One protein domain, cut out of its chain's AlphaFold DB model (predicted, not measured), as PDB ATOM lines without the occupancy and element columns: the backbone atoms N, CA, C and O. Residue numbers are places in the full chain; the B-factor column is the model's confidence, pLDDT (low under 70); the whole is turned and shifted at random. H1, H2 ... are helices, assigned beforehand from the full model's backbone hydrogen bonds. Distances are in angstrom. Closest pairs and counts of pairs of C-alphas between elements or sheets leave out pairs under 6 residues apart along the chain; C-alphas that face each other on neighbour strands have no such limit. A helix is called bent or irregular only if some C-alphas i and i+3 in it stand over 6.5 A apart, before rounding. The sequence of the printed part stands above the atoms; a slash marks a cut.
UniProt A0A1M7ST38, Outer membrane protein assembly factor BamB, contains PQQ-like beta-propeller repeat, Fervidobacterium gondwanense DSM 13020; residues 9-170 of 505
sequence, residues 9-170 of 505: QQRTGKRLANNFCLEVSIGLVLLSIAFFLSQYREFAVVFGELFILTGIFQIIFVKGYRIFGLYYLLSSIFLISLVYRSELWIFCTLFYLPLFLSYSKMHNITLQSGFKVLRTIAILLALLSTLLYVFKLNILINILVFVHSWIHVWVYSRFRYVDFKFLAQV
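Overview. This is residues 9 to 170 of the 505 residues of the protein "Outer membrane protein assembly factor BamB, contains PQQ-like beta-propeller repeat" of Fervidobacterium gondwanense DSM 13020 (UniProt A0A1M7ST38). Six long helices, H1 to H6, stand side by side in an up-and-down bundle, each running against the one before it; they follow one another round a flattened ring, which closes where H6 meets H1, and H1 also meets H3 across it. The small helix H7 sits at one end of the bundle, by the end of H4. You have 162 residues printed with seven named helices in the order H1 to H7 and no named strand, and the class is all helix. The whole is compact, with a radius of gyration of the C-alphas of 15.6 A, yet elongated in outline, spanning 49 by 30 by 22 A.

Along the chain. Find C-alpha 9 at (235.862, 208.180, 140.885); from there H1, the longest helix, runs through residues 9 to 33 for 36.3 A to C-alpha 33 at (209.049, 220.739, 119.952). Next come H2, residues 41 to 59, 27.7 A long, and H3, residues 66 to 84, 27.6 A. H4, residues 90 to 110, covers 30.0 A and is irregular, but only just: C-alphas 95 and 98 are 6.6 A apart. H5, residues 113 to 134, covers 32.4 A, and H6, residues 138 to 157, covers 29.0 A. Look last for H7, residues 164 to 168, ending with C-alpha 168 at (236.439, 223.554, 143.862).

Arrangement. Start at H1, which shares the place of hub with H3, each touching three helices. H1 and H2 touch as a hairpin, their closest C-alphas, Gly 27 and Gly 48, 3.8 A apart, at a shallow tilt of 18 degrees. H1 touches H6 at Ser 32 and Phe 146, the closest C-alphas, 5.0 A apart, running opposite ways. With residues 24 to 32 alone H1 touches H3, running the same way at a shallow tilt of 14 degrees; the closest C-alphas, Leu 31 and Ile 80, are 7.0 A apart. Going outward, you meet the hairpins H2 and H3, closest C-alphas Ile 56 and Gly 69 at 5.0 A; H3 and H4, Ser 75 and Phe 95 at 4.7 A; H4 and H5, His 107 and Phe 115 at 5.0 A; and H5 and H6, Ser 129 and Ile 141 at 5.6 A. H4 and H6 are near each other, while H2 and H5, for instance, are apart. H7 is close to H4 but not clearly touching, the closest C-alphas, Ile 109 and Leu 167, being 7.3 A apart. Each O i to N i+4 pair is within hydrogen-bond range in H1, H3, H5, H6 and H7, against 14 of 15 in H2 and 15 of 17 in H4.

Size, cuts and confidence. The C-alphas farthest apart, those of Gln 9 and Phe 135, are 51.9 A from each other. The printed part has no cut and no long link. Check the B-factor column for low confidence, under 70, at residues 9 to 14, 61 to 65, 86 to 89, 108 to 112 and 158 to 170; the mean pLDDT of the printed part is 78.9, and that of H7 is 39.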
ATOM      1  N   GLN A   9     236.718 207.017 140.677       49.62
ATOM      2  CA  GLN A   9     235.862 208.180 140.885       49.62
ATOM      3  C   GLN A   9     235.801 209.147 139.681       49.62
ATOM      4  O   GLN A   9     234.725 209.659 139.389       49.62
ATOM      5  N   GLN A  10     236.903 209.357 138.949       48.25
ATOM      6  CA  GLN A  10     236.952 210.220 137.754       48.25
ATOM      7  C   GLN A  10     236.212 209.612 136.561       48.25
ATOM      8  O   GLN A  10     235.477 210.316 135.870       48.25
ATOM      9  N   ARG A  11     236.313 208.288 136.368       56.22
ATOM     10  CA  ARG A  11     235.529 207.588 135.334       56.22
ATOM     11  C   ARG A  11     234.028 207.686 135.602       56.22
ATOM     12  O   ARG A  11     233.253 207.909 134.675       56.22
ATOM     13  N   THR A  12     233.623 207.568 136.867       62.19
ATOM     14  CA  THR A  12     232.222 207.738 137.272       62.19
ATOM     15  C   THR A  12     231.750 209.179 137.075       62.19
ATOM     16  O   THR A  12     230.672 209.387 136.529       62.19
ATOM     17  N   GLY A  13     232.566 210.176 137.439       64.44
ATOM     18  CA  GLY A  13     232.248 211.595 137.246       64.44
ATOM     19  C   GLY A  13     232.057 211.980 135.775       64.44
ATOM     20  O   GLY A  13     231.045 212.592 135.434       64.44
ATOM     21  N   LYS A  14     232.969 211.540 134.896       65.56
ATOM     22  CA  LYS A  14     232.890 211.761 133.439       65.56
ATOM     23  C   LYS A  14     231.627 211.168 132.832       65.56
ATOM     24  O   LYS A  14     230.953 211.823 132.041       65.56
ATOM     25  N   ARG A  15     231.271 209.949 133.244       71.81
ATOM     26  CA  ARG A  15     230.049 209.281 132.791       71.81
ATOM     27  C   ARG A  15     228.786 210.016 133.249       71.81
ATOM     28  O   ARG A  15     227.904 210.241 132.430       71.81
ATOM     29  N   LEU A  16     228.719 210.421 134.518       74.19
ATOM     30  CA  LEU A  16     227.568 211.149 135.071       74.19
ATOM     31  C   LEU A  16     227.350 212.500 134.382       74.19
ATOM     32  O   LEU A  16     226.221 212.850 134.062       74.19
ATOM     33  N   ALA A  17     228.417 213.252 134.112       71.12
ATOM     34  CA  ALA A  17     228.287 214.541 133.441       71.12
ATOM     35  C   ALA A  17     227.884 214.412 131.968       71.12
ATOM     36  O   ALA A  17     227.066 215.197 131.501       71.12
ATOM     37  N   ASN A  18     228.421 213.423 131.245       74.69
ATOM     38  CA  ASN A  18     228.006 213.169 129.865       74.69
ATOM     39  C   ASN A  18     226.523 212.783 129.795       74.69
ATOM     40  O   ASN A  18     225.805 213.290 128.937       74.69
ATOM     41  N   ASN A  19     226.059 211.936 130.718       80.25
ATOM     42  CA  ASN A  19     224.648 211.575 130.811       80.25
ATOM     43  C   ASN A  19     223.776 212.796 131.138       80.25
ATOM     44  O   ASN A  19     222.789 213.025 130.451       80.25
ATOM     45  N   PHE A  20     224.179 213.635 132.098       82.81
ATOM     46  CA  PHE A  20     223.487 214.894 132.394       82.81
ATOM     47  C   PHE A  20     223.362 215.800 131.164       82.81
ATOM     48  O   PHE A  20     222.272 216.271 130.850       82.81
ATOM     49  N   CYS A  21     224.471 216.031 130.457       79.50
ATOM     50  CA  CYS A  21     224.501 216.846 129.246       79.50
ATOM     51  C   CYS A  21     223.532 216.314 128.183       79.50
ATOM     52  O   CYS A  21     222.801 217.095 127.574       79.50
ATOM     53  N   LEU A  22     223.522 214.997 127.980       83.62
ATOM     54  CA  LEU A  22     222.656 214.332 127.014       83.62
ATOM     55  C   LEU A  22     221.179 214.444 127.410       83.62
ATOM     56  O   LEU A  22     220.365 214.882 126.603       83.62
ATOM     57  N   GLU A  23     220.837 214.091 128.648       87.56
ATOM     58  CA  GLU A  23     219.455 214.074 129.133       87.56
ATOM     59  C   GLU A  23     218.848 215.485 129.158       87.56
ATOM     60  O   GLU A  23     217.756 215.691 128.631       87.56
ATOM     61  N   VAL A  24     219.579 216.499 129.637       85.25
ATOM     62  CA  VAL A  24     219.095 217.892 129.597       85.25
ATOM     63  C   VAL A  24     218.913 218.394 128.163       85.25
ATOM     64  O   VAL A  24     217.929 219.077 127.881       85.25
ATOM     65  N   SER A  25     219.819 218.035 127.247       87.00
ATOM     66  CA  SER A  25     219.705 218.413 125.832       87.00
ATOM     67  C   SER A  25     218.453 217.808 125.193       87.00
ATOM     68  O   SER A  25     217.693 218.515 124.530       87.00
ATOM     69  N   ILE A  26     218.198 216.518 125.434       88.25
ATOM     70  CA  ILE A  26     216.987 215.829 124.962       88.25
ATOM     71  C   ILE A  26     215.741 216.507 125.533       88.25
ATOM     72  O   ILE A  26     214.806 216.807 124.791       88.25
ATOM     73  N   GLY A  27     215.742 216.803 126.833       89.31
ATOM     74  CA  GLY A  27     214.602 217.419 127.494       89.31
ATOM     75  C   GLY A  27     214.261 218.816 126.967       89.31
ATOM     76  O   GLY A  27     213.101 219.095 126.667       89.31
ATOM     77  N   LEU A  28     215.265 219.678 126.765       87.56
ATOM     78  CA  LEU A  28     215.074 221.019 126.189       87.56
ATOM     79  C   LEU A  28     214.573 220.975 124.740       87.56
ATOM     80  O   LEU A  28     213.758 221.812 124.342       87.56
ATOM     81  N   VAL A  29     215.036 220.004 123.947       90.56
ATOM     82  CA  VAL A  29     214.546 219.803 122.578       90.56
ATOM     83  C   VAL A  29     213.087 219.355 122.597       90.56
ATOM     84  O   VAL A  29     212.271 219.976 121.916       90.56
ATOM     85  N   LEU A  30     212.724 218.361 123.413       91.25
ATOM     86  CA  LEU A  30     211.339 217.887 123.534       91.25
ATOM     87  C   LEU A  30     210.382 219.004 123.969       91.25
ATOM     88  O   LEU A  30     209.345 219.200 123.334       91.25
ATOM     89  N   LEU A  31     210.767 219.799 124.973       89.62
ATOM     90  CA  LEU A  31     209.983 220.955 125.410       89.62
ATOM     91  C   LEU A  31     209.829 222.008 124.305       89.62
ATOM     92  O   LEU A  31     208.751 222.569 124.139       89.62
ATOM     93  N   SER A  32     210.872 222.250 123.505       89.00
ATOM     94  CA  SER A  32     210.786 223.191 122.380       89.00
ATOM     95  C   SER A  32     209.959 222.667 121.196       89.00
ATOM     96  O   SER A  32     209.334 223.447 120.483       89.00
ATOM     97  N   ILE A  33     209.895 221.350 120.988       90.00
ATOM     98  CA  ILE A  33     209.049 220.739 119.952       90.00
ATOM     99  C   ILE A  33     207.567 220.807 120.352       90.00
ATOM    100  O   ILE A  33     206.702 220.916 119.480       90.00
ATOM    101  N   ALA A  34     207.256 220.810 121.653       89.25
ATOM    102  CA  ALA A  34     205.886 220.862 122.164       89.25
ATOM    103  C   ALA A  34     205.081 222.081 121.663       89.25
ATOM    104  O   ALA A  34     203.855 222.003 121.560       89.25
ATOM    105  N   PHE A  35     205.747 223.177 121.273       84.88
ATOM    106  CA  PHE A  35     205.101 224.330 120.630       84.88
ATOM    107  C   PHE A  35     204.407 223.985 119.307       84.88
ATOM    108  O   PHE A  35     203.409 224.616 118.956       84.88
ATOM    109  N   PHE A  36     204.924 222.996 118.579       86.00
ATOM    110  CA  PHE A  36     204.484 222.643 117.228       86.00
ATOM    111  C   PHE A  36     203.588 221.400 117.193       86.00
ATOM    112  O   PHE A  36     202.930 221.142 116.187       86.00
ATOM    113  N   LEU A  37     203.528 220.637 118.287       86.06
ATOM    114  CA  LEU A  37     202.700 219.441 118.396       86.06
ATOM    115  C   LEU A  37     201.366 219.799 119.048       86.06
ATOM    116  O   LEU A  37     201.318 220.097 120.235       86.06
ATOM    117  N   SER A  38     200.269 219.757 118.293       78.50
ATOM    118  CA  SER A  38     198.922 219.921 118.858       78.50
ATOM    119  C   SER A  38     198.460 218.648 119.578       78.50
ATOM    120  O   SER A  38     198.067 218.711 120.737       78.50
ATOM    121  N   GLN A  39     198.572 217.489 118.924       86.38
ATOM    122  CA  GLN A  39     198.089 216.199 119.439       86.38
ATOM    123  C   GLN A  39     199.014 215.561 120.489       86.38
ATOM    124  O   GLN A  39     198.548 214.868 121.385       86.38
ATOM    125  N   TYR A  40     200.325 215.805 120.399       88.00
ATOM    126  CA  TYR A  40     201.343 215.178 121.255       88.00
ATOM    127  C   TYR A  40     202.010 216.164 122.222       88.00
ATOM    128  O   TYR A  40     203.092 215.889 122.741       88.00
ATOM    129  N   ARG A  41     201.382 217.323 122.464       89.50
ATOM    130  CA  ARG A  41     201.938 218.374 123.328       89.50
ATOM    131  C   ARG A  41     202.274 217.854 124.720       89.50
ATOM    132  O   ARG A  41     203.397 218.014 125.179       89.50
ATOM    133  N   GLU A  42     201.301 217.224 125.369       88.44
ATOM    134  CA  GLU A  42     201.437 216.734 126.745       88.44
ATOM    135  C   GLU A  42     202.506 215.650 126.843       88.44
ATOM    136  O   GLU A  42     203.333 215.677 127.748       88.44
ATOM    137  N   PHE A  43     202.557 214.754 125.855       91.44
ATOM    138  CA  PHE A  43     203.597 213.736 125.764       91.44
ATOM    139  C   PHE A  43     204.995 214.368 125.700       91.44
ATOM    140  O   PHE A  43     205.878 214.003 126.473       91.44
ATOM    141  N   ALA A  44     205.194 215.352 124.819       89.56
ATOM    142  CA  ALA A  44     206.476 216.037 124.680       89.56
ATOM    143  C   ALA A  44     206.877 216.795 125.957       89.56
ATOM    144  O   ALA A  44     208.049 216.771 126.332       89.56
ATOM    145  N   VAL A  45     205.913 217.412 126.651       91.12
ATOM    146  CA  VAL A  45     206.159 218.095 127.929       91.12
ATOM    147  C   VAL A  45     206.571 217.110 129.022       91.12
ATOM    148  O   VAL A  45     207.614 217.308 129.638       91.12
ATOM    149  N   VAL A  46     205.810 216.028 129.220       91.88
ATOM    150  CA  VAL A  46     206.068 215.035 130.277       91.88
ATOM    151  C   VAL A  46     207.427 214.367 130.091       91.88
ATOM    152  O   VAL A  46     208.218 214.295 131.030       91.88
ATOM    153  N   PHE A  47     207.738 213.905 128.877       91.56
ATOM    154  CA  PHE A  47     209.040 213.293 128.611       91.56
ATOM    155  C   PHE A  47     210.171 214.318 128.678       91.56
ATOM    156  O   PHE A  47     211.231 214.016 129.223       91.56
ATOM    157  N   GLY A  48     209.947 215.534 128.173       89.88
ATOM    158  CA  GLY A  48     210.926 216.612 128.251       89.88
ATOM    159  C   GLY A  48     211.317 216.940 129.692       89.88
ATOM    160  O   GLY A  48     212.502 217.021 130.012       89.88
ATOM    161  N   GLU A  49     210.329 217.053 130.577       91.38
ATOM    162  CA  GLU A  49     210.539 217.287 132.005       91.38
ATOM    163  C   GLU A  49     211.208 216.091 132.694       91.38
ATOM    164  O   GLU A  49     212.157 216.281 133.457       91.38
ATOM    165  N   LEU A  50     210.792 214.861 132.370       92.44
ATOM    166  CA  LEU A  50     211.394 213.641 132.907       92.44
ATOM    167  C   LEU A  50     212.902 213.587 132.631       92.44
ATOM    168  O   LEU A  50     213.673 213.381 133.564       92.44
ATOM    169  N   PHE A  51     213.328 213.827 131.387       91.38
ATOM    170  CA  PHE A  51     214.749 213.830 131.021       91.38
ATOM    171  C   PHE A  51     215.545 214.931 131.741       91.38
ATOM    172  O   PHE A  51     216.681 214.712 132.163       91.38
ATOM    173  N   ILE A  52     214.959 216.115 131.934       88.50
ATOM    174  CA  ILE A  52     215.620 217.186 132.694       88.50
ATOM    175  C   ILE A  52     215.782 216.772 134.161       88.50
ATOM    176  O   ILE A  52     216.866 216.930 134.726       88.50
ATOM    177  N   LEU A  53     214.743 216.199 134.772       90.44
ATOM    178  CA  LEU A  53     214.773 215.752 136.164       90.44
ATOM    179  C   LEU A  53     215.760 214.603 136.386       90.44
ATOM    180  O   LEU A  53     216.534 214.658 137.345       90.44
ATOM    181  N   THR A  54     215.784 213.595 135.508       90.19
ATOM    182  CA  THR A  54     216.746 212.486 135.604       90.19
ATOM    183  C   THR A  54     218.175 212.996 135.460       90.19
ATOM    184  O   THR A  54     219.030 212.643 136.278       90.19
ATOM    185  N   GLY A  55     218.411 213.918 134.521       84.12
ATOM    186  CA  GLY A  55     219.723 214.511 134.316       84.12
ATOM    187  C   GLY A  55     220.174 215.258 135.566       84.12
ATOM    188  O   GLY A  55     221.274 215.031 136.076       84.12
ATOM    189  N   ILE A  56     219.319 216.130 136.107       85.38
ATOM    190  CA  ILE A  56     219.623 216.907 137.314       85.38
ATOM    191  C   ILE A  56     219.878 215.987 138.509       85.38
ATOM    192  O   ILE A  56     220.829 216.214 139.259       85.38
ATOM    193  N   PHE A  57     219.081 214.931 138.684       85.12
ATOM    194  CA  PHE A  57     219.239 213.991 139.792       85.12
ATOM    195  C   PHE A  57     220.618 213.313 139.789       85.12
ATOM    196  O   PHE A  57     221.224 213.127 140.844       85.12
ATOM    197  N   GLN A  58     221.172 213.022 138.609       78.75
ATOM    198  CA  GLN A  58     222.507 212.430 138.484       78.75
ATOM    199  C   GLN A  58     223.632 213.357 138.974       78.75
ATOM    200  O   GLN A  58     224.658 212.875 139.462       78.75
ATOM    201  N   ILE A  59     223.455 214.678 138.878       75.38
ATOM    202  CA  ILE A  59     224.493 215.668 139.216       75.38
ATOM    203  C   ILE A  59     224.231 216.443 140.510       75.38
ATOM    204  O   ILE A  59     225.145 217.094 141.017       75.38
ATOM    205  N   ILE A  60     223.029 216.360 141.091       74.94
ATOM    206  CA  ILE A  60     222.667 217.110 142.305       74.94
ATOM    207  C   ILE A  60     223.524 216.709 143.513       74.94
ATOM    208  O   ILE A  60     223.768 217.499 144.423       74.94
ATOM    209  N   PHE A  61     224.078 215.499 143.520       69.12
ATOM    210  CA  PHE A  61     224.994 215.064 144.574       69.12
ATOM    211  C   PHE A  61     226.425 215.586 144.381       69.12
ATOM    212  O   PHE A  61     227.215 215.574 145.326       69.12
ATOM    213  N   VAL A  62     226.752 216.140 143.210       67.50
ATOM    214  CA  VAL A  62     228.072 216.690 142.897       67.50
ATOM    215  C   VAL A  62     228.100 218.183 143.238       67.50
ATOM    216  O   VAL A  62     227.482 218.997 142.556       67.50
ATOM    217  N   LYS A  63     228.838 218.569 144.295       63.41
ATOM    218  CA  LYS A  63     228.891 219.955 144.827       63.41
ATOM    219  C   LYS A  63     229.064 221.035 143.746       63.41
ATOM    220  O   LYS A  63     228.379 222.050 143.812       63.41
ATOM    221  N   GLY A  64     229.935 220.805 142.757       62.91
ATOM    222  CA  GLY A  64     230.195 221.752 141.665       62.91
ATOM    223  C   GLY A  64     229.033 221.919 140.684       62.91
ATOM    224  O   GLY A  64     228.890 222.990 140.103       62.91
ATOM    225  N   TYR A  65     228.171 220.905 140.549       68.94
ATOM    226  CA  TYR A  65     227.099 220.886 139.556       68.94
ATOM    227  C   TYR A  65     225.699 221.219 140.084       68.94
ATOM    228  O   TYR A  65     224.812 221.536 139.293       68.94
ATOM    229  N   ARG A  66     225.501 221.231 141.409       76.25
ATOM    230  CA  ARG A  66     224.214 221.546 142.067       76.25
ATOM    231  C   ARG A  66     223.544 222.810 141.543       76.25
ATOM    232  O   ARG A  66     222.359 222.810 141.232       76.25
ATOM    233  N   ILE A  67     224.321 223.885 141.449       75.44
ATOM    234  CA  ILE A  67     223.809 225.196 141.045       75.44
ATOM    235  C   ILE A  67     223.417 225.191 139.560       75.44
ATOM    236  O   ILE A  67     222.433 225.826 139.197       75.44
ATOM    237  N   PHE A  68     224.121 224.433 138.712       75.94
ATOM    238  CA  PHE A  68     223.738 224.293 137.304       75.94
ATOM    239  C   PHE A  68     222.429 223.532 137.161       75.94
ATOM    240  O   PHE A  68     221.545 224.001 136.451       75.94
ATOM    241  N   GLY A  69     222.276 222.412 137.877       79.75
ATOM    242  CA  GLY A  69     221.022 221.660 137.884       79.75
ATOM    243  C   GLY A  69     219.830 222.537 138.275       79.75
ATOM    244  O   GLY A  69     218.802 222.508 137.605       79.75
ATOM    245  N   LEU A  70     220.000 223.404 139.280       83.88
ATOM    246  CA  LEU A  70     218.962 224.346 139.704       83.88
ATOM    247  C   LEU A  70     218.606 225.375 138.617       83.88
ATOM    248  O   LEU A  70     217.427 225.643 138.404       83.88
ATOM    249  N   TYR A  71     219.591 225.939 137.908       88.00
ATOM    250  CA  TYR A  71     219.315 226.870 136.809       88.00
ATOM    251  C   TYR A  71     218.557 226.204 135.658       88.00
ATOM    252  O   TYR A  71     217.646 226.815 135.100       88.00
ATOM    253  N   TYR A  72     218.897 224.958 135.318       85.44
ATOM    254  CA  TYR A  72     218.182 224.210 134.282       85.44
ATOM    255  C   TYR A  72     216.757 223.855 134.702       85.44
ATOM    256  O   TYR A  72     215.853 224.025 133.891       85.44
ATOM    257  N   LEU A  73     216.545 223.471 135.965       87.88
ATOM    258  CA  LEU A  73     215.204 223.250 136.516       87.88
ATOM    259  C   LEU A  73     214.353 224.521 136.452       87.88
ATOM    260  O   LEU A  73     213.203 224.504 136.028       87.88
ATOM    261  N   LEU A  74     214.930 225.652 136.863       89.00
ATOM    262  CA  LEU A  74     214.221 226.924 136.859       89.00
ATOM    263  C   LEU A  74     213.861 227.347 135.427       89.00
ATOM    264  O   LEU A  74     212.742 227.779 135.165       89.00
ATOM    265  N   SER A  75     214.788 227.150 134.485       87.19
ATOM    266  CA  SER A  75     214.550 227.423 133.064       87.19
ATOM    267  C   SER A  75     213.469 226.505 132.489       87.19
ATOM    268  O   SER A  75     212.593 226.978 131.770       87.19
ATOM    269  N   SER A  76     213.472 225.210 132.822       88.31
ATOM    270  CA  SER A  76     212.469 224.272 132.311       88.31
ATOM    271  C   SER A  76     211.062 224.605 132.801       88.31
ATOM    272  O   SER A  76     210.128 224.536 132.010       88.31
ATOM    273  N   ILE A  77     210.902 225.060 134.047       88.19
ATOM    274  CA  ILE A  77     209.606 225.519 134.581       88.19
ATOM    275  C   ILE A  77     209.063 226.702 133.766       88.19
ATOM    276  O   ILE A  77     207.885 226.724 133.400       88.19
ATOM    277  N   PHE A  78     209.914 227.680 133.442       88.25
ATOM    278  CA  PHE A  78     209.508 228.817 132.613       88.25
ATOM    279  C   PHE A  78     209.208 228.412 131.170       88.25
ATOM    280  O   PHE A  78     208.258 228.924 130.582       88.25
ATOM    281  N   LEU A  79     209.952 227.449 130.623       85.00
ATOM    282  CA  LEU A  79     209.698 226.908 129.292       85.00
ATOM    283  C   LEU A  79     208.356 226.164 129.222       85.00
ATOM    284  O   LEU A  79     207.575 226.403 128.307       85.00
ATOM    285  N   ILE A  80     208.045 225.324 130.213       87.06
ATOM    286  CA  ILE A  80     206.744 224.649 130.335       87.06
ATOM    287  C   ILE A  80     205.622 225.685 130.463       87.06
ATOM    288  O   ILE A  80     204.600 225.595 129.784       87.06
ATOM    289  N   SER A  81     205.831 226.718 131.284       85.25
ATOM    290  CA  SER A  81     204.868 227.813 131.436       85.25
ATOM    291  C   SER A  81     204.609 228.528 130.107       85.25
ATOM    292  O   SER A  81     203.460 228.845 129.810       85.25
ATOM    293  N   LEU A  82     205.641 228.713 129.277       81.75
ATOM    294  CA  LEU A  82     205.524 229.297 127.940       81.75
ATOM    295  C   LEU A  82     204.731 228.395 126.974       81.75
ATOM    296  O   LEU A  82     203.948 228.902 126.173       81.75
ATOM    297  N   VAL A  83     204.881 227.068 127.075       83.81
ATOM    298  CA  VAL A  83     204.122 226.086 126.272       83.81
ATOM    299  C   VAL A  83     202.619 226.138 126.577       83.81
ATOM    300  O   VAL A  83     201.804 226.022 125.658       83.81
ATOM    301  N   TYR A  84     202.235 226.330 127.843       82.81
ATOM    302  CA  TYR A  84     200.824 226.385 128.256       82.81
ATOM    303  C   TYR A  84     200.218 227.793 128.246       82.81
ATOM    304  O   TYR A  84     199.005 227.930 128.092       82.81
ATOM    305  N   ARG A  85     201.028 228.844 128.423       73.25
ATOM    306  CA  ARG A  85     200.585 230.244 128.484       73.25
ATOM    307  C   ARG A  85     201.497 231.134 127.641       73.25
ATOM    308  O   ARG A  85     202.432 231.754 128.146       73.25
ATOM    309  N   SER A  86     201.166 231.254 126.359       62.16
ATOM    310  CA  SER A  86     201.884 232.092 125.387       62.16
ATOM    311  C   SER A  86     201.733 233.604 125.618       62.16
ATOM    312  O   SER A  86     202.432 234.393 124.988       62.16
ATOM    313  N   GLU A  87     200.836 234.035 126.509       61.81
ATOM    314  CA  GLU A  87     200.488 235.451 126.679       61.81
ATOM    315  C   GLU A  87     201.378 236.218 127.664       61.81
ATOM    316  O   GLU A  87     201.204 237.421 127.825       61.81
ATOM    317  N   LEU A  88     202.353 235.583 128.314       65.00
ATOM    318  CA  LEU A  88     203.184 236.233 129.331       65.00
ATOM    319  C   LEU A  88     204.636 236.346 128.854       65.00
ATOM    320  O   LEU A  88     205.444 235.441 129.050       65.00
ATOM    321  N   TRP A  89     204.976 237.501 128.272       65.81
ATOM    322  CA  TRP A  89     206.326 237.842 127.788       65.81
ATOM    323  C   TRP A  89     207.434 237.609 128.811       65.81
ATOM    324  O   TRP A  89     208.563 237.271 128.456       65.81
ATOM    325  N   ILE A  90     207.092 237.757 130.093       71.06
ATOM    326  CA  ILE A  90     208.021 237.584 131.198       71.06
ATOM    327  C   ILE A  90     208.621 236.173 131.209       71.06
ATOM    328  O   ILE A  90     209.783 236.022 131.569       71.06
ATOM    329  N   PHE A  91     207.897 235.149 130.738       77.31
ATOM    330  CA  PHE A  91     208.399 233.774 130.707       77.31
ATOM    331  C   PHE A  91     209.490 233.543 129.662       77.31
ATOM    332  O   PHE A  91     210.376 232.730 129.908       77.31
ATOM    333  N   CYS A  92     209.514 234.296 128.558       73.00
ATOM    334  CA  CYS A  92     210.623 234.239 127.602       73.00
ATOM    335  C   CYS A  92     211.917 234.750 128.244       73.00
ATOM    336  O   CYS A  92     212.957 234.096 128.197       73.00
ATOM    337  N   THR A  93     211.852 235.908 128.900       76.94
ATOM    338  CA  THR A  93     213.012 236.505 129.576       76.94
ATOM    339  C   THR A  93     213.450 235.666 130.774       76.94
ATOM    340  O   THR A  93     214.643 235.433 130.973       76.94
ATOM    341  N   LEU A  94     212.489 235.152 131.542       84.44
ATOM    342  CA  LEU A  94     212.744 234.278 132.682       84.44
ATOM    343  C   LEU A  94     213.252 232.890 132.268       84.44
ATOM    344  O   LEU A  94     213.961 232.273 133.052       84.44
ATOM    345  N   PHE A  95     212.984 232.417 131.049       86.19
ATOM    346  CA  PHE A  95     213.612 231.211 130.504       86.19
ATOM    347  C   PHE A  95     215.108 231.418 130.226       86.19
ATOM    348  O   PHE A  95     215.937 230.591 130.606       86.19
ATOM    349  N   TYR A  96     215.477 232.534 129.592       88.88
ATOM    350  CA  TYR A  96     216.869 232.786 129.211       88.88
ATOM    351  C   TYR A  96     217.751 233.269 130.367       88.88
ATOM    352  O   TYR A  96     218.960 233.036 130.337       88.88
ATOM    353  N   LEU A  97     217.193 233.917 131.394       89.25
ATOM    354  CA  LEU A  97     217.976 234.477 132.500       89.25
ATOM    355  C   LEU A  97     218.753 233.411 133.312       89.25
ATOM    356  O   LEU A  97     219.964 233.580 133.493       89.25
ATOM    357  N   PRO A  98     218.152 232.296 133.774       89.62
ATOM    358  CA  PRO A  98     218.885 231.263 134.501       89.62
ATOM    359  C   PRO A  98     219.868 230.519 133.587       89.62
ATOM    360  O   PRO A  98     220.967 230.188 134.031       89.62
ATOM    361  N   LEU A  99     219.538 230.328 132.304       87.69
ATOM    362  CA  LEU A  99     220.473 229.791 131.310       87.69
ATOM    363  C   LEU A  99     221.690 230.700 131.129       87.69
ATOM    364  O   LEU A  99     222.817 230.220 131.172       87.69
ATOM    365  N   PHE A 100     221.491 232.015 131.014       90.25
ATOM    366  CA  PHE A 100     222.578 232.990 130.955       90.25
ATOM    367  C   PHE A 100     223.479 232.908 132.193       90.25
ATOM    368  O   PHE A 100     224.703 232.859 132.054       90.25
ATOM    369  N   LEU A 101     222.897 232.851 133.396       88.69
ATOM    370  CA  LEU A 101     223.659 232.705 134.639       88.69
ATOM    371  C   LEU A 101     224.439 231.384 134.665       88.69
ATOM    372  O   LEU A 101     225.616 231.372 135.032       88.69
ATOM    373  N   SER A 102     223.814 230.297 134.209       86.38
ATOM    374  CA  SER A 102     224.439 228.982 134.066       86.38
ATOM    375  C   SER A 102     225.625 229.027 133.099       86.38
ATOM    376  O   SER A 102     226.734 228.651 133.477       86.38
ATOM    377  N   TYR A 103     225.446 229.573 131.892       86.62
ATOM    378  CA  TYR A 103     226.502 229.692 130.883       86.62
ATOM    379  C   TYR A 103     227.617 230.637 131.314       86.62
ATOM    380  O   TYR A 103     228.783 230.333 131.097       86.62
ATOM    381  N   SER A 104     227.288 231.763 131.948       82.75
ATOM    382  CA  SER A 104     228.281 232.711 132.457       82.75
ATOM    383  C   SER A 104     229.138 232.066 133.539       82.75
ATOM    384  O   SER A 104     230.365 232.149 133.503       82.75
ATOM    385  N   LYS A 105     228.505 231.332 134.456       80.56
ATOM    386  CA  LYS A 105     229.212 230.590 135.494       80.56
ATOM    387  C   LYS A 105     230.050 229.450 134.908       80.56
ATOM    388  O   LYS A 105     231.205 229.311 135.294       80.56
ATOM    389  N   MET A 106     229.521 228.690 133.946       75.00
ATOM    390  CA  MET A 106     230.278 227.650 133.239       75.00
ATOM    391  C   MET A 106     231.461 228.234 132.471       75.00
ATOM    392  O   MET A 106     232.557 227.695 132.567       75.00
ATOM    393  N   HIS A 107     231.290 229.349 131.763       74.94
ATOM    394  CA  HIS A 107     232.381 230.008 131.054       74.94
ATOM    395  C   HIS A 107     233.462 230.490 132.021       74.94
ATOM    396  O   HIS A 107     234.631 230.207 131.803       74.94
ATOM    397  N   ASN A 108     233.090 231.135 133.128       68.31
ATOM    398  CA  ASN A 108     234.064 231.613 134.111       68.31
ATOM    399  C   ASN A 108     234.835 230.466 134.784       68.31
ATOM    400  O   ASN A 108     235.976 230.651 135.190       68.31
ATOM    401  N   ILE A 109     234.221 229.287 134.907       62.56
ATOM    402  CA  ILE A 109     234.842 228.109 135.525       62.56
ATOM    403  C   ILE A 109     235.691 227.316 134.520       62.56
ATOM    404  O   ILE A 109     236.753 226.808 134.867       62.56
ATOM    405  N   THR A 110     235.221 227.170 133.283       62.28
ATOM    406  CA  THR A 110     235.847 226.299 132.272       62.28
ATOM    407  C   THR A 110     236.751 227.049 131.298       62.28
ATOM    408  O   THR A 110     237.576 226.417 130.648       62.28
ATOM    409  N   LEU A 111     236.579 228.369 131.171       60.97
ATOM    410  CA  LEU A 111     237.139 229.246 130.133       60.97
ATOM    411  C   LEU A 111     236.857 228.814 128.689       60.97
ATOM    412  O   LEU A 111     237.388 229.396 127.747       60.97
ATOM    413  N   GLN A 112     235.968 227.845 128.476       63.25
ATOM    414  CA  GLN A 112     235.689 227.355 127.136       63.25
ATOM    415  C   GLN A 112     234.868 228.372 126.340       63.25
ATOM    416  O   GLN A 112     233.863 228.918 126.817       63.25
ATOM    417  N   SER A 113     235.287 228.595 125.095       71.69
ATOM    418  CA  SER A 113     234.704 229.579 124.182       71.69
ATOM    419  C   SER A 113     233.234 229.297 123.856       71.69
ATOM    420  O   SER A 113     232.445 230.235 123.750       71.69
ATOM    421  N   GLY A 114     232.799 228.034 123.791       75.31
ATOM    422  CA  GLY A 114     231.395 227.731 123.487       75.31
ATOM    423  C   GLY A 114     230.402 228.174 124.573       75.31
ATOM    424  O   GLY A 114     229.301 228.601 124.234       75.31
ATOM    425  N   PHE A 115     230.788 228.213 125.857       80.00
ATOM    426  CA  PHE A 115     229.933 228.808 126.900       80.00
ATOM    427  C   PHE A 115     229.870 230.336 126.803       80.00
ATOM    428  O   PHE A 115     228.832 230.922 127.110       80.00
ATOM    429  N   LYS A 116     230.933 230.991 126.313       79.06
ATOM    430  CA  LYS A 116     230.898 232.422 125.968       79.06
ATOM    431  C   LYS A 116     229.889 232.678 124.849       79.06
ATOM    432  O   LYS A 116     229.097 233.610 124.958       79.06
ATOM    433  N   VAL A 117     229.888 231.833 123.816       83.31
ATOM    434  CA  VAL A 117     228.933 231.904 122.697       83.31
ATOM    435  C   VAL A 117     227.500 231.697 123.189       83.31
ATOM    436  O   VAL A 117     226.658 232.557 122.940       83.31
ATOM    437  N   LEU A 118     227.226 230.636 123.958       85.12
ATOM    438  CA  LEU A 118     225.895 230.387 124.532       85.12
ATOM    439  C   LEU A 118     225.407 231.541 125.405       85.12
ATOM    440  O   LEU A 118     224.251 231.943 125.306       85.12
ATOM    441  N   ARG A 119     226.288 232.106 126.237       87.62
ATOM    442  CA  ARG A 119     225.968 233.262 127.077       87.62
ATOM    443  C   ARG A 119     225.522 234.460 126.236       87.62
ATOM    444  O   ARG A 119     224.521 235.092 126.562       87.62
ATOM    445  N   THR A 120     226.253 234.770 125.167       87.81
ATOM    446  CA  THR A 120     225.920 235.877 124.261       87.81
ATOM    447  C   THR A 120     224.612 235.610 123.517       87.81
ATOM    448  O   THR A 120     223.756 236.489 123.459       87.81
ATOM    449  N   ILE A 121     224.421 234.388 123.011       89.31
ATOM    450  CA  ILE A 121     223.187 233.975 122.330       89.31
ATOM    451  C   ILE A 121     221.984 234.081 123.275       89.31
ATOM    452  O   ILE A 121     220.964 234.629 122.879       89.31
ATOM    453  N   ALA A 122     222.100 233.637 124.529       88.00
ATOM    454  CA  ALA A 122     221.008 233.707 125.501       88.00
ATOM    455  C   ALA A 122     220.538 235.150 125.758       88.00
ATOM    456  O   ALA A 122     219.335 235.395 125.797       88.00
ATOM    457  N   ILE A 123     221.461 236.115 125.878       89.44
ATOM    458  CA  ILE A 123     221.100 237.538 126.025       89.44
ATOM    459  C   ILE A 123     220.406 238.057 124.765       89.44
ATOM    460  O   ILE A 123     219.354 238.688 124.857       89.44
ATOM    461  N   LEU A 124     220.992 237.799 123.592       90.75
ATOM    462  CA  LEU A 124     220.442 238.271 122.323       90.75
ATOM    463  C   LEU A 124     219.035 237.718 122.093       90.75
ATOM    464  O   LEU A 124     218.139 238.463 121.705       90.75
ATOM    465  N   LEU A 125     218.820 236.436 122.391       89.62
ATOM    466  CA  LEU A 125     217.517 235.798 122.275       89.62
ATOM    467  C   LEU A 125     216.518 236.297 123.316       89.62
ATOM    468  O   LEU A 125     215.350 236.445 122.973       89.62
ATOM    469  N   ALA A 126     216.941 236.614 124.542       87.56
ATOM    470  CA  ALA A 126     216.060 237.227 125.536       87.56
ATOM    471  C   ALA A 126     215.540 238.597 125.065       87.56
ATOM    472  O   ALA A 126     214.335 238.861 125.107       87.56
ATOM    473  N   LEU A 127     216.437 239.449 124.553       88.81
ATOM    474  CA  LEU A 127     216.087 240.768 124.020       88.81
ATOM    475  C   LEU A 127     215.203 240.651 122.772       88.81
ATOM    476  O   LEU A 127     214.156 241.294 122.693       88.81
ATOM    477  N   LEU A 128     215.587 239.786 121.829       89.75
ATOM    478  CA  LEU A 128     214.842 239.571 120.592       89.75
ATOM    479  C   LEU A 128     213.450 238.986 120.865       89.75
ATOM    480  O   LEU A 128     212.474 239.455 120.291       89.75
ATOM    481  N   SER A 129     213.331 238.019 121.777       84.94
ATOM    482  CA  SER A 129     212.035 237.434 122.148       84.94
ATOM    483  C   SER A 129     211.113 238.465 122.799       84.94
ATOM    484  O   SER A 129     209.916 238.477 122.518       84.94
ATOM    485  N   THR A 130     211.668 239.368 123.616       83.31
ATOM    486  CA  THR A 130     210.910 240.483 124.209       83.31
ATOM    487  C   THR A 130     210.387 241.427 123.124       83.31
ATOM    488  O   THR A 130     209.214 241.790 123.136       83.31
ATOM    489  N   LEU A 131     211.228 241.779 122.146       87.25
ATOM    490  CA  LEU A 131     210.837 242.630 121.020       87.25
ATOM    491  C   LEU A 131     209.743 241.975 120.162       87.25
ATOM    492  O   LEU A 131     208.734 242.604 119.855       87.25
ATOM    493  N   LEU A 132     209.912 240.702 119.801       86.12
ATOM    494  CA  LEU A 132     208.947 239.959 118.986       86.12
ATOM    495  C   LEU A 132     207.589 239.805 119.667       86.12
ATOM    496  O   LEU A 132     206.560 239.816 118.989       86.12
ATOM    497  N   TYR A 133     207.577 239.712 120.995       82.75
ATOM    498  CA  TYR A 133     206.337 239.685 121.756       82.75
ATOM    499  C   TYR A 133     205.563 241.005 121.636       82.75
ATOM    500  O   TYR A 133     204.348 240.972 121.451       82.75
ATOM    501  N   VAL A 134     206.239 242.165 121.666       84.19
ATOM    502  CA  VAL A 134     205.589 243.483 121.475       84.19
ATOM    503  C   VAL A 134     204.846 243.539 120.136       84.19
ATOM    504  O   VAL A 134     203.739 244.072 120.058       84.19
ATOM    505  N   PHE A 135     205.406 242.913 119.100       87.56
ATOM    506  CA  PHE A 135     204.786 242.793 117.778       87.56
ATOM    507  C   PHE A 135     203.809 241.610 117.641       87.56
ATOM    508  O   PHE A 135     203.298 241.370 116.549       87.56
ATOM    509  N   LYS A 136     203.533 240.870 118.724       83.38
ATOM    510  CA  LYS A 136     202.664 239.676 118.760       83.38
ATOM    511  C   LYS A 136     203.101 238.552 117.804       83.38
ATOM    512  O   LYS A 136     202.283 237.759 117.341       83.38
ATOM    513  N   LEU A 137     204.403 238.438 117.528       86.94
ATOM    514  CA  LEU A 137     204.986 237.436 116.626       86.94
ATOM    515  C   LEU A 137     205.327 236.121 117.357       86.94
ATOM    516  O   LEU A 137     206.464 235.649 117.328       86.94
ATOM    517  N   ASN A 138     204.333 235.502 118.003       81.81
ATOM    518  CA  ASN A 138     204.525 234.337 118.886       81.81
ATOM    519  C   ASN A 138     205.142 233.111 118.187       81.81
ATOM    520  O   ASN A 138     205.934 232.387 118.785       81.81
ATOM    521  N   ILE A 139     204.832 232.891 116.905       84.75
ATOM    522  CA  ILE A 139     205.411 231.783 116.124       84.75
ATOM    523  C   ILE A 139     206.932 231.933 116.017       84.75
ATOM    524  O   ILE A 139     207.664 230.954 116.154       84.75
ATOM    525  N   LEU A 140     207.419 233.160 115.816       86.31
ATOM    526  CA  LEU A 140     208.846 233.414 115.659       86.31
ATOM    527  C   LEU A 140     209.597 233.219 116.983       86.31
ATOM    528  O   LEU A 140     210.705 232.690 116.977       86.31
ATOM    529  N   ILE A 141     208.969 233.548 118.116       84.94
ATOM    530  CA  ILE A 141     209.503 233.251 119.455       84.94
ATOM    531  C   ILE A 141     209.694 231.738 119.631       84.94
ATOM    532  O   ILE A 141     210.774 231.296 120.020       84.94
ATOM    533  N   ASN A 142     208.690 230.931 119.274       86.81
ATOM    534  CA  ASN A 142     208.774 229.471 119.384       86.81
ATOM    535  C   ASN A 142     209.898 228.894 118.506       86.81
ATOM    536  O   ASN A 142     210.634 228.007 118.942       86.81
ATOM    537  N   ILE A 143     210.075 229.430 117.292       88.19
ATOM    538  CA  ILE A 143     211.180 229.052 116.395       88.19
ATOM    539  C   ILE A 143     212.534 229.398 117.027       88.19
ATOM    540  O   ILE A 143     213.444 228.575 116.996       88.19
ATOM    541  N   LEU A 144     212.680 230.579 117.635       87.88
ATOM    542  CA  LEU A 144     213.927 230.977 118.297       87.88
ATOM    543  C   LEU A 144     214.277 230.071 119.482       87.88
ATOM    544  O   LEU A 144     215.437 229.684 119.632       87.88
ATOM    545  N   VAL A 145     213.286 229.698 120.296       86.94
ATOM    546  CA  VAL A 145     213.475 228.753 121.406       86.94
ATOM    547  C   VAL A 145     213.908 227.383 120.878       86.94
ATOM    548  O   VAL A 145     214.861 226.803 121.398       86.94
ATOM    549  N   PHE A 146     213.282 226.898 119.804       89.56
ATOM    550  CA  PHE A 146     213.658 225.644 119.147       89.56
ATOM    551  C   PHE A 146     215.089 225.674 118.592       89.56
ATOM    552  O   PHE A 146     215.886 224.780 118.879       89.56
ATOM    553  N   VAL A 147     215.453 226.726 117.854       89.00
ATOM    554  CA  VAL A 147     216.814 226.906 117.323       89.00
ATOM    555  C   VAL A 147     217.833 226.956 118.460       89.00
ATOM    556  O   VAL A 147     218.878 226.309 118.387       89.00
ATOM    557  N   HIS A 148     217.525 227.668 119.543       88.75
ATOM    558  CA  HIS A 148     218.386 227.726 120.716       88.75
ATOM    559  C   HIS A 148     218.590 226.359 121.374       88.75
ATOM    560  O   HIS A 148     219.727 226.026 121.703       88.75
ATOM    561  N   SER A 149     217.535 225.551 121.532       87.62
ATOM    562  CA  SER A 149     217.651 224.188 122.070       87.62
ATOM    563  C   SER A 149     218.583 223.315 121.222       87.62
ATOM    564  O   SER A 149     219.386 222.563 121.768       87.62
ATOM    565  N   TRP A 150     218.571 223.462 119.895       87.25
ATOM    566  CA  TRP A 150     219.500 222.745 119.013       87.25
ATOM    567  C   TRP A 150     220.935 223.270 119.064       87.25
ATOM    568  O   TRP A 150     221.875 222.475 119.053       87.25
ATOM    569  N   ILE A 151     221.126 224.588 119.170       85.69
ATOM    570  CA  ILE A 151     222.453 225.170 119.420       85.69
ATOM    571  C   ILE A 151     222.998 224.641 120.745       85.69
ATOM    572  O   ILE A 151     224.164 224.267 120.819       85.69
ATOM    573  N   HIS A 152     222.158 224.556 121.775       83.31
ATOM    574  CA  HIS A 152     222.529 223.999 123.069       83.31
ATOM    575  C   HIS A 152     223.015 222.554 122.947       83.31
ATOM    576  O   HIS A 152     224.129 222.273 123.383       83.31
ATOM    577  N   VAL A 153     222.270 221.689 122.249       83.75
ATOM    578  CA  VAL A 153     222.678 220.302 121.957       83.75
ATOM    579  C   VAL A 153     224.010 220.260 121.210       83.75
ATOM    580  O   VAL A 153     224.910 219.509 121.588       83.75
ATOM    581  N   TRP A 154     224.166 221.072 120.160       81.50
ATOM    582  CA  TRP A 154     225.394 221.108 119.365       81.50
ATOM    583  C   TRP A 154     226.596 221.514 120.210       81.50
ATOM    584  O   TRP A 154     227.627 220.840 120.157       81.50
ATOM    585  N   VAL A 155     226.445 222.568 121.018       76.75
ATOM    586  CA  VAL A 155     227.461 223.009 121.967       76.75
ATOM    587  C   VAL A 155     227.758 221.820 122.882       76.75
ATOM    588  O   VAL A 155     228.836 221.253 122.748       76.75
ATOM    589  N   TYR A 156     226.794 221.338 123.673       76.25
ATOM    590  CA  TYR A 156     226.952 220.255 124.656       76.25
ATOM    591  C   TYR A 156     227.548 218.950 124.096       76.25
ATOM    592  O   TYR A 156     228.354 218.321 124.779       76.25
ATOM    593  N   SER A 157     227.258 218.581 122.845       70.38
ATOM    594  CA  SER A 157     227.842 217.405 122.174       70.38
ATOM    595  C   SER A 157     229.361 217.490 121.967       70.38
ATOM    596  O   SER A 157     230.035 216.466 121.861       70.38
ATOM    597  N   ARG A 158     229.916 218.708 121.928       67.00
ATOM    598  CA  ARG A 158     231.355 218.965 121.783       67.00
ATOM    599  C   ARG A 158     232.069 219.168 123.121       67.00
ATOM    600  O   ARG A 158     233.297 219.246 123.133       67.00
ATOM    601  N   PHE A 159     231.343 219.231 124.241       64.81
ATOM    602  CA  PHE A 159     231.955 219.395 125.562       64.81
ATOM    603  C   PHE A 159     232.360 218.059 126.155       64.81
ATOM    604  O   PHE A 159     231.555 217.145 126.317       64.81
ATOM    605  N   ARG A 160     233.627 217.977 126.553       54.94
ATOM    606  CA  ARG A 160     234.116 216.914 127.428       54.94
ATOM    607  C   ARG A 160     233.892 217.308 128.884       54.94
ATOM    608  O   ARG A 160     233.939 218.487 129.231       54.94
ATOM    609  N   TYR A 161     233.662 216.301 129.725       54.50
ATOM    610  CA  TYR A 161     233.608 216.436 131.179       54.50
ATOM    611  C   TYR A 161     234.740 217.306 131.729       54.50
ATOM    612  O   TYR A 161     235.901 217.111 131.381       54.50
ATOM    613  N   VAL A 162     234.390 218.212 132.641       51.66
ATOM    614  CA  VAL A 162     235.346 219.014 133.402       51.66
ATOM    615  C   VAL A 162     235.346 218.487 134.833       51.66
ATOM    616  O   VAL A 162     234.304 218.468 135.484       51.66
ATOM    617  N   ASP A 163     236.497 218.040 135.336       48.38
ATOM    618  CA  ASP A 163     236.617 217.586 136.723       48.38
ATOM    619  C   ASP A 163     236.563 218.794 137.678       48.38
ATOM    620  O   ASP A 163     237.537 219.524 137.871       48.38
ATOM    621  N   PHE A 164     235.397 219.012 138.296       45.66
ATOM    622  CA  PHE A 164     235.175 220.107 139.243       45.66
ATOM    623  C   PHE A 164     236.002 219.984 140.528       45.66
ATOM    624  O   PHE A 164     236.072 220.963 141.267       45.66
ATOM    625  N   LYS A 165     236.643 218.841 140.828       40.72
ATOM    626  CA  LYS A 165     237.559 218.761 141.980       40.72
ATOM    627  C   LYS A 165     238.809 219.614 141.777       40.72
ATOM    628  O   LYS A 165     239.229 220.243 142.738       40.72
ATOM    629  N   PHE A 166     239.315 219.722 140.543       36.88
ATOM    630  CA  PHE A 166     240.404 220.650 140.204       36.88
ATOM    631  C   PHE A 166     239.988 222.115 140.445       36.88
ATOM    632  O   PHE A 166     240.813 222.969 140.735       36.88
ATOM    633  N   LEU A 167     238.687 222.421 140.355       38.56
ATOM    634  CA  LEU A 167     238.143 223.785 140.401       38.56
ATOM    635  C   LEU A 167     237.577 224.194 141.770       38.56
ATOM    636  O   LEU A 167     237.607 225.371 142.116       38.56
ATOM    637  N   ALA A 168     237.069 223.255 142.572       35.41
ATOM    638  CA  ALA A 168     236.439 223.554 143.862       35.41
ATOM    639  C   ALA A 168     237.431 224.061 144.925       35.41
ATOM    640  O   ALA A 168     237.015 224.744 145.857       35.41
ATOM    641  N   GLN A 169     238.729 223.770 144.777       37.72
ATOM    642  CA  GLN A 169     239.785 224.385 145.592       37.72
ATOM    643  C   GLN A 169     240.265 225.736 145.031       37.72
ATOM    644  O   GLN A 169     240.886 226.498 145.757       37.72
ATOM    645  N   VAL A 170     239.933 226.066 143.775       40.06
ATOM    646  CA  VAL A 170     240.304 227.329 143.103       40.06
ATOM    647  C   VAL A 170     239.250 228.427 143.314       40.06
ATOM    648  O   VAL A 170     239.551 229.609 143.206       40.06
TER     649      VAL A 170